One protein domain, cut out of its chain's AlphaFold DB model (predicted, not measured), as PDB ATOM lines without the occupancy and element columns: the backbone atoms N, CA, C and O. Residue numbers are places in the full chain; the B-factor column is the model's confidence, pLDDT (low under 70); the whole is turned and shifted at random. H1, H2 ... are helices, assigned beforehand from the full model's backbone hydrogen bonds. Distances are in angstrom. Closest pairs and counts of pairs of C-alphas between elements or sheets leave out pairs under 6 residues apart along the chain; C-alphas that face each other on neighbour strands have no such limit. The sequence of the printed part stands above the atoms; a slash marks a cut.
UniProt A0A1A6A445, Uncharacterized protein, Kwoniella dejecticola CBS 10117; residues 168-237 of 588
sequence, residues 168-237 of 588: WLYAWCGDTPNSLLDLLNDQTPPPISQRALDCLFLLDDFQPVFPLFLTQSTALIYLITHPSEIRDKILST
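What this domain is: This is residues 168 to 237 of the 588 residues of an uncharacterized protein of Kwoniella dejecticola CBS 10117 (UniProt A0A1A6A445). H2, the longest helix, with short H1 packed on it, makes one side of this small helical domain, and H3, H4 and H5 zigzag along the other side. You have 70 printed residues with five named helices, H1 to H5 in chain order, and no named strand: all helix. The whole is compact, with a radius of gyration of the C-alphas of 10.9 A and spans of 30 by 27 by 20 A.

How they stand to each other: Start at H1, residues 178 to 182; it touches H2, residues 190 to 204, at 196 to 200 alone, closest at the C-alphas of Leu 180 and Ala 196, 5.7 A. H3, residues 210 to 215, and H4, residues 217 to 225, only just touch, only at the corner, with 3 pairs of C-alphas within 8 A, closest Phe 213 and Leu 220, 5.8 A. Every O i to N i+4 pair is within hydrogen-bond range in H1, H2, H4 and H5, residues 229 to 236; in H3, 1 of 2.

Where its parts are: Find C-alpha 190 at (186.238, 176.975, 109.799); H2 runs 20.8 A from there. H5 ends at C-alpha 236, (175.254, 155.201, 105.700).

The domain as a whole: The printed part has no cut; mean pLDDT is 74.5, with 11 residues under 70.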
ATOM      1  N   TRP A 168     201.559 161.611 113.153       78.00
ATOM      2  CA  TRP A 168     201.698 162.849 112.376       78.00
ATOM      3  C   TRP A 168     200.354 163.497 111.988       78.00
ATOM      4  O   TRP A 168     200.317 164.709 111.769       78.00
ATOM      5  N   LEU A 169     199.253 162.731 111.928       74.75
ATOM      6  CA  LEU A 169     197.919 163.257 111.600       74.75
ATOM      7  C   LEU A 169     197.349 164.147 112.708       74.75
ATOM      8  O   LEU A 169     196.600 165.074 112.405       74.75
ATOM      9  N   TYR A 170     197.707 163.891 113.968       77.62
ATOM     10  CA  TYR A 170     197.210 164.641 115.127       77.62
ATOM     11  C   TYR A 170     198.299 165.392 115.899       77.62
ATOM     12  O   TYR A 170     197.955 166.277 116.674       77.62
ATOM     13  N   ALA A 171     199.588 165.150 115.632       77.00
ATOM     14  CA  ALA A 171     200.718 165.795 116.313       77.00
ATOM     15  C   ALA A 171     200.713 167.335 116.252       77.00
ATOM     16  O   ALA A 171     201.311 167.995 117.096       77.00
ATOM     17  N   TRP A 172     200.041 167.935 115.263       77.88
ATOM     18  CA  TRP A 172     199.881 169.393 115.170       77.88
ATOM     19  C   TRP A 172     198.807 169.952 116.115       77.88
ATOM     20  O   TRP A 172     198.750 171.160 116.331       77.88
ATOM     21  N   CYS A 173     197.957 169.083 116.652       71.12
ATOM     22  CA  CYS A 173     196.843 169.411 117.527       71.12
ATOM     23  C   CYS A 173     197.049 168.896 118.964       71.12
ATOM     24  O   CYS A 173     196.497 169.472 119.900       71.12
ATOM     25  N   GLY A 174     197.834 167.833 119.155       74.75
ATOM     26  CA  GLY A 174     198.170 167.283 120.466       74.75
ATOM     27  C   GLY A 174     198.767 165.879 120.390       74.75
ATOM     28  O   GLY A 174     199.046 165.362 119.311       74.75
ATOM     29  N   ASP A 175     198.926 165.247 121.553       69.44
ATOM     30  CA  ASP A 175     199.558 163.926 121.686       69.44
ATOM     31  C   ASP A 175     198.584 162.758 121.441       69.44
ATOM     32  O   ASP A 175     198.989 161.598 121.406       69.44
ATOM     33  N   THR A 176     197.284 163.042 121.287       75.69
ATOM     34  CA  THR A 176     196.240 162.018 121.112       75.69
ATOM     35  C   THR A 176     195.258 162.385 119.996       75.69
ATOM     36  O   THR A 176     195.003 163.570 119.773       75.69
ATOM     37  N   PRO A 177     194.627 161.395 119.333       71.38
ATOM     38  CA  PRO A 177     193.602 161.647 118.315       71.38
ATOM     39  C   PRO A 177     192.353 162.349 118.877       71.38
ATOM     40  O   PRO A 177     191.619 162.975 118.120       71.38
ATOM     41  N   ASN A 178     192.137 162.317 120.198       76.44
ATOM     42  CA  ASN A 178     191.057 163.057 120.862       76.44
ATOM     43  C   ASN A 178     191.241 164.576 120.760       76.44
ATOM     44  O   ASN A 178     190.261 165.308 120.717       76.44
ATOM     45  N   SER A 179     192.480 165.056 120.647       75.75
ATOM     46  CA  SER A 179     192.746 166.486 120.487       75.75
ATOM     47  C   SER A 179     192.165 167.028 119.172       75.75
ATOM     48  O   SER A 179     191.691 168.159 119.141       75.75
ATOM     49  N   LEU A 180     192.112 166.211 118.107       75.81
ATOM     50  CA  LEU A 180     191.443 166.588 116.852       75.81
ATOM     51  C   LEU A 180     189.927 166.747 117.023       75.81
ATOM     52  O   LEU A 180     189.320 167.561 116.331       75.81
ATOM     53  N   LEU A 181     189.320 165.987 117.936       76.94
ATOM     54  CA  LEU A 181     187.893 166.071 118.236       76.94
ATOM     55  C   LEU A 181     187.560 167.322 119.063       76.94
ATOM     56  O   LEU A 181     186.531 167.950 118.819       76.94
ATOM     57  N   ASP A 182     188.466 167.761 119.941       79.12
ATOM     58  CA  ASP A 182     188.317 169.014 120.698       79.12
ATOM     59  C   ASP A 182     188.276 170.255 119.779       79.12
ATOM     60  O   ASP A 182     187.688 171.283 120.132       79.12
ATOM     61  N   LEU A 183     188.860 170.159 118.576       75.56
ATOM     62  CA  LEU A 183     188.795 171.198 117.543       75.56
ATOM     63  C   LEU A 183     187.460 171.233 116.778       75.56
ATOM     64  O   LEU A 183     187.244 172.151 115.991       75.56
ATOM     65  N   LEU A 184     186.563 170.267 116.980       75.06
ATOM     66  CA  LEU A 184     185.248 170.226 116.337       75.06
ATOM     67  C   LEU A 184     184.200 170.912 117.219       75.06
ATOM     68  O   LEU A 184     183.386 170.269 117.882       75.06
ATOM     69  N   ASN A 185     184.236 172.243 117.237       77.06
ATOM     70  CA  ASN A 185     183.274 173.065 117.969       77.06
ATOM     71  C   ASN A 185     182.928 174.339 117.184       77.06
ATOM     72  O   ASN A 185     183.764 174.865 116.447       77.06
ATOM     73  N   ASP A 186     181.740 174.898 117.421       68.81
ATOM     74  CA  ASP A 186     181.230 176.112 116.760       68.81
ATOM     75  C   ASP A 186     182.107 177.355 117.004       68.81
ATOM     76  O   ASP A 186     182.031 178.340 116.275       68.81
ATOM     77  N   GLN A 187     182.953 177.319 118.037       74.06
ATOM     78  CA  GLN A 187     183.877 178.401 118.390       74.06
ATOM     79  C   GLN A 187     185.202 178.355 117.614       74.06
ATOM     80  O   GLN A 187     185.984 179.306 117.679       74.06
ATOM     81  N   THR A 188     185.483 177.259 116.907       76.25
ATOM     82  CA  THR A 188     186.727 177.106 116.146       76.25
ATOM     83  C   THR A 188     186.603 177.708 114.748       76.25
ATOM     84  O   THR A 188     185.533 177.664 114.136       76.25
ATOM     85  N   PRO A 189     187.678 178.308 114.209       79.19
ATOM     86  CA  PRO A 189     187.626 178.880 112.877       79.19
ATOM     87  C   PRO A 189     187.449 177.768 111.820       79.19
ATOM     88  O   PRO A 189     188.158 176.758 111.872       79.19
ATOM     89  N   PRO A 190     186.589 177.981 110.803       76.81
ATOM     90  CA  PRO A 190     186.238 176.975 109.799       76.81
ATOM     91  C   PRO A 190     187.416 176.315 109.052       76.81
ATOM     92  O   PRO A 190     187.324 175.119 108.785       76.81
ATOM     93  N   PRO A 191     188.542 176.990 108.726       79.25
ATOM     94  CA  PRO A 191     189.664 176.303 108.079       79.25
ATOM     95  C   PRO A 191     190.362 175.286 108.993       79.25
ATOM     96  O   PRO A 191     190.975 174.340 108.503       79.25
ATOM     97  N   ILE A 192     190.296 175.473 110.315       79.75
ATOM     98  CA  ILE A 192     190.902 174.548 111.281       79.75
ATOM     99  C   ILE A 192     189.976 173.355 111.508       79.75
ATOM    100  O   ILE A 192     190.461 172.225 111.523       79.75
ATOM    101  N   SER A 193     188.663 173.581 111.609       80.31
ATOM    102  CA  SER A 193     187.696 172.488 111.743       80.31
ATOM    103  C   SER A 193     187.633 171.619 110.483       80.31
ATOM    104  O   SER A 193     187.612 170.399 110.600       80.31
ATOM    105  N   GLN A 194     187.718 172.205 109.282       80.06
ATOM    106  CA  GLN A 194     187.827 171.446 108.026       80.06
ATOM    107  C   GLN A 194     189.091 170.586 107.984       80.06
ATOM    108  O   GLN A 194     189.011 169.392 107.727       80.06
ATOM    109  N   ARG A 195     190.250 171.156 108.337       80.38
ATOM    110  CA  ARG A 195     191.503 170.396 108.402       80.38
ATOM    111  C   ARG A 195     191.443 169.266 109.435       80.38
ATOM    112  O   ARG A 195     191.993 168.197 109.192       80.38
ATOM    113  N   ALA A 196     190.789 169.486 110.577       81.06
ATOM    114  CA  ALA A 196     190.576 168.447 111.579       81.06
ATOM    115  C   ALA A 196     189.669 167.324 111.048       81.06
ATOM    116  O   ALA A 196     189.989 166.154 111.247       81.06
ATOM    117  N   LEU A 197     188.598 167.659 110.318       80.19
ATOM    118  CA  LEU A 197     187.739 166.680 109.643       80.19
ATOM    119  C   LEU A 197     188.512 165.881 108.586       80.19
ATOM    120  O   LEU A 197     188.429 164.658 108.597       80.19
ATOM    121  N   ASP A 198     189.324 166.520 107.746       80.69
ATOM    122  CA  ASP A 198     190.146 165.819 106.748       80.69
ATOM    123  C   ASP A 198     191.137 164.852 107.417       80.69
ATOM    124  O   ASP A 198     191.303 163.706 106.992       80.69
ATOM    125  N   CYS A 199     191.769 165.285 108.514       79.69
ATOM    126  CA  CYS A 199     192.658 164.434 109.299       79.69
ATOM    127  C   CYS A 199     191.913 163.251 109.930       79.69
ATOM    128  O   CYS A 199     192.445 162.147 109.901       79.69
ATOM    129  N   LEU A 200     190.703 163.451 110.464       78.38
ATOM    130  CA  LEU A 200     189.878 162.383 111.042       78.38
ATOM    131  C   LEU A 200     189.355 161.413 109.979       78.38
ATOM    132  O   LEU A 200     189.290 160.218 110.243       78.38
ATOM    133  N   PHE A 201     189.035 161.897 108.778       81.31
ATOM    134  CA  PHE A 201     188.622 161.051 107.660       81.31
ATOM    135  C   PHE A 201     189.758 160.114 107.248       81.31
ATOM    136  O   PHE A 201     189.561 158.907 107.150       81.31
ATOM    137  N   LEU A 202     190.972 160.658 107.108       79.38
ATOM    138  CA  LEU A 202     192.167 159.860 106.841       79.38
ATOM    139  C   LEU A 202     192.476 158.888 107.984       79.38
ATOM    140  O   LEU A 202     192.949 157.787 107.728       79.38
ATOM    141  N   LEU A 203     192.216 159.276 109.235       79.19
ATOM    142  CA  LEU A 203     192.430 158.421 110.403       79.19
ATOM    143  C   LEU A 203     191.450 157.236 110.428       79.19
ATOM    144  O   LEU A 203     191.866 156.141 110.798       79.19
ATOM    145  N   ASP A 204     190.208 157.419 109.962       76.50
ATOM    146  CA  ASP A 204     189.165 156.379 109.901       76.50
ATOM    147  C   ASP A 204     189.512 155.200 108.987       76.50
ATOM    148  O   ASP A 204     189.099 154.069 109.245       76.50
ATOM    149  N   ASP A 205     190.347 155.424 107.972       74.44
ATOM    150  CA  ASP A 205     190.857 154.354 107.111       74.44
ATOM    151  C   ASP A 205     191.915 153.475 107.809       74.44
ATOM    152  O   ASP A 205     192.173 152.347 107.380       74.44
ATOM    153  N   PHE A 206     192.529 153.962 108.895       68.31
ATOM    154  CA  PHE A 206     193.596 153.261 109.621       68.31
ATOM    155  C   PHE A 206     193.175 152.761 111.006       68.31
ATOM    156  O   PHE A 206     193.668 151.727 111.471       68.31
ATOM    157  N   GLN A 207     192.272 153.476 111.671       73.12
ATOM    158  CA  GLN A 207     191.703 153.139 112.968       73.12
ATOM    159  C   GLN A 207     190.238 153.586 112.982       73.12
ATOM    160  O   GLN A 207     189.983 154.726 112.624       73.12
ATOM    161  N   PRO A 208     189.279 152.764 113.447       69.62
ATOM    162  CA  PRO A 208     187.886 153.196 113.524       69.62
ATOM    163  C   PRO A 208     187.785 154.437 114.417       69.62
ATOM    164  O   PRO A 208     188.085 154.364 115.612       69.62
ATOM    165  N   VAL A 209     187.375 155.574 113.848       69.50
ATOM    166  CA  VAL A 209     187.267 156.852 114.581       69.50
ATOM    167  C   VAL A 209     185.910 156.951 115.280       69.50
ATOM    168  O   VAL A 209     185.766 157.661 116.273       69.50
ATOM    169  N   PHE A 210     184.922 156.161 114.846       70.12
ATOM    170  CA  PHE A 210     183.586 156.112 115.446       70.12
ATOM    171  C   PHE A 210     183.574 155.956 116.984       70.12
ATOM    172  O   PHE A 210     182.924 156.766 117.646       70.12
ATOM    173  N   PRO A 211     184.327 155.020 117.602       72.06
ATOM    174  CA  PRO A 211     184.391 154.904 119.060       72.06
ATOM    175  C   PRO A 211     184.969 156.145 119.753       72.06
ATOM    176  O   PRO A 211     184.600 156.425 120.891       72.06
ATOM    177  N   LEU A 212     185.849 156.900 119.083       67.50
ATOM    178  CA  LEU A 212     186.429 158.133 119.626       67.50
ATOM    179  C   LEU A 212     185.371 159.244 119.686       67.50
ATOM    180  O   LEU A 212     185.245 159.908 120.714       67.50
ATOM    181  N   PHE A 213     184.523 159.372 118.658       69.56
ATOM    182  CA  PHE A 213     183.397 160.318 118.661       69.56
ATOM    183  C   PHE A 213     182.375 160.037 119.770       69.56
ATOM    184  O   PHE A 213     181.797 160.970 120.323       69.56
ATOM    185  N   LEU A 214     182.170 158.770 120.148       67.69
ATOM    186  CA  LEU A 214     181.254 158.416 121.240       67.69
ATOM    187  C   LEU A 214     181.718 158.937 122.610       67.69
ATOM    188  O   LEU A 214     180.890 159.122 123.501       67.69
ATOM    189  N   THR A 215     183.019 159.189 122.782       69.69
ATOM    190  CA  THR A 215     183.575 159.724 124.037       69.69
ATOM    191  C   THR A 215     183.406 161.237 124.181       69.69
ATOM    192  O   THR A 215     183.463 161.744 125.302       69.69
ATOM    193  N   GLN A 216     183.145 161.956 123.084       72.94
ATOM    194  CA  GLN A 216     183.017 163.413 123.066       72.94
ATOM    195  C   GLN A 216     181.701 163.861 122.415       72.94
ATOM    196  O   GLN A 216     181.577 163.981 121.196       72.94
ATOM    197  N   SER A 217     180.708 164.171 123.250       67.75
ATOM    198  CA  SER A 217     179.363 164.566 122.806       67.75
ATOM    199  C   SER A 217     179.330 165.868 121.994       67.75
ATOM    200  O   SER A 217     178.497 166.003 121.103       67.75
ATOM    201  N   THR A 218     180.236 166.812 122.256       71.69
ATOM    202  CA  THR A 218     180.319 168.103 121.549       71.69
ATOM    203  C   THR A 218     180.757 167.943 120.095       71.69
ATOM    204  O   THR A 218     180.108 168.486 119.202       71.69
ATOM    205  N   ALA A 219     181.794 167.137 119.852       70.56
ATOM    206  CA  ALA A 219     182.304 166.841 118.515       70.56
ATOM    207  C   ALA A 219     181.270 166.082 117.668       70.56
ATOM    208  O   ALA A 219     181.105 166.349 116.480       70.56
ATOM    209  N   LEU A 220     180.526 165.170 118.302       73.31
ATOM    210  CA  LEU A 220     179.464 164.395 117.664       73.31
ATOM    211  C   LEU A 220     178.284 165.285 117.237       73.31
ATOM    212  O   LEU A 220     177.791 165.148 116.118       73.31
ATOM    213  N   ILE A 221     177.863 166.235 118.081       73.00
ATOM    214  CA  ILE A 221     176.813 167.207 117.726       73.00
ATOM    215  C   ILE A 221     177.268 168.074 116.547       73.00
ATOM    216  O   ILE A 221     176.519 168.216 115.582       73.00
ATOM    217  N   TYR A 222     178.497 168.599 116.590       73.81
ATOM    218  CA  TYR A 222     179.065 169.420 115.516       73.81
ATOM    219  C   TYR A 222     179.136 168.672 114.175       73.81
ATOM    220  O   TYR A 222     178.792 169.222 113.127       73.81
ATOM    221  N   LEU A 223     179.537 167.397 114.206       73.94
ATOM    222  CA  LEU A 223     179.674 166.553 113.020       73.94
ATOM    223  C   LEU A 223     178.327 166.214 112.374       73.94
ATOM    224  O   LEU A 223     178.245 166.089 111.156       73.94
ATOM    225  N   ILE A 224     177.264 166.068 113.167       71.69
ATOM    226  CA  ILE A 224     175.929 165.763 112.641       71.69
ATOM    227  C   ILE A 224     175.234 167.027 112.111       71.69
ATOM    228  O   ILE A 224     174.506 166.952 111.117       71.69
ATOM    229  N   THR A 225     175.472 168.195 112.717       71.62
ATOM    230  CA  THR A 225     174.896 169.469 112.255       71.62
ATOM    231  C   THR A 225     175.539 169.973 110.963       71.62
ATOM    232  O   THR A 225     174.834 170.517 110.112       71.62
ATOM    233  N   HIS A 226     176.838 169.735 110.760       73.50
ATOM    234  CA  HIS A 226     177.560 170.162 109.562       73.50
ATOM    235  C   HIS A 226     177.669 169.025 108.525       73.50
ATOM    236  O   HIS A 226     177.916 167.875 108.884       73.50
ATOM    237  N   PRO A 227     177.461 169.287 107.222       69.75
ATOM    238  CA  PRO A 227     177.655 168.271 106.189       69.75
ATOM    239  C   PRO A 227     179.148 167.931 106.049       69.75
ATOM    240  O   PRO A 227     179.971 168.826 105.868       69.75
ATOM    241  N   SER A 228     179.498 166.647 106.141       72.00
ATOM    242  CA  SER A 228     180.868 166.142 105.971       72.00
ATOM    243  C   SER A 228     180.859 164.706 105.440       72.00
ATOM    244  O   SER A 228     179.910 163.961 105.680       72.00
ATOM    245  N   GLU A 229     181.928 164.283 104.763       73.88
ATOM    246  CA  GLU A 229     182.040 162.912 104.234       73.88
ATOM    247  C   GLU A 229     182.038 161.858 105.356       73.88
ATOM    248  O   GLU A 229     181.475 160.773 105.206       73.88
ATOM    249  N   ILE A 230     182.593 162.200 106.527       72.50
ATOM    250  CA  ILE A 230     182.549 161.352 107.728       72.50
ATOM    251  C   ILE A 230     181.109 161.192 108.218       72.50
ATOM    252  O   ILE A 230     180.699 160.081 108.553       72.50
ATOM    253  N   ARG A 231     180.319 162.274 108.239       74.81
ATOM    254  CA  ARG A 231     178.893 162.207 108.580       74.81
ATOM    255  C   ARG A 231     178.165 161.256 107.639       74.81
ATOM    256  O   ARG A 231     177.437 160.394 108.118       74.81
ATOM    257  N   ASP A 232     178.384 161.362 106.334       73.19
ATOM    258  CA  ASP A 232     177.714 160.498 105.360       73.19
ATOM    259  C   ASP A 232     178.148 159.030 105.503       73.19
ATOM    260  O   ASP A 232     177.316 158.126 105.416       73.19
ATOM    261  N   LYS A 233     179.418 158.763 105.836       73.06
ATOM    262  CA  LYS A 233     179.933 157.414 106.148       73.06
ATOM    263  C   LYS A 233     179.329 156.839 107.441       73.06
ATOM    264  O   LYS A 233     178.964 155.663 107.497       73.06
ATOM    265  N   ILE A 234     179.166 157.668 108.474       73.00
ATOM    266  CA  ILE A 234     178.532 157.288 109.748       73.00
ATOM    267  C   ILE A 234     177.034 157.029 109.557       73.00
ATOM    268  O   ILE A 234     176.527 156.030 110.063       73.00
ATOM    269  N   LEU A 235     176.333 157.887 108.811       70.81
ATOM    270  CA  LEU A 235     174.895 157.764 108.556       70.81
ATOM    271  C   LEU A 235     174.565 156.611 107.599       70.81
ATOM    272  O   LEU A 235     173.560 155.932 107.787       70.81
ATOM    273  N   SER A 236     175.419 156.345 106.608       70.38
ATOM    274  CA  SER A 236     175.254 155.201 105.700       70.38
ATOM    275  C   SER A 236     175.534 153.854 106.366       70.38
ATOM    276  O   SER A 236     175.065 152.830 105.870       70.38
ATOM    277  N   THR A 237     176.248 153.833 107.497       73.56
ATOM    278  CA  THR A 237     176.498 152.607 108.259       73.56
ATOM    279  C   THR A 237     175.395 152.405 109.310       73.56
ATOM    280  O   THR A 237     175.409 153.077 110.345       73.56
TER     281      THR A 237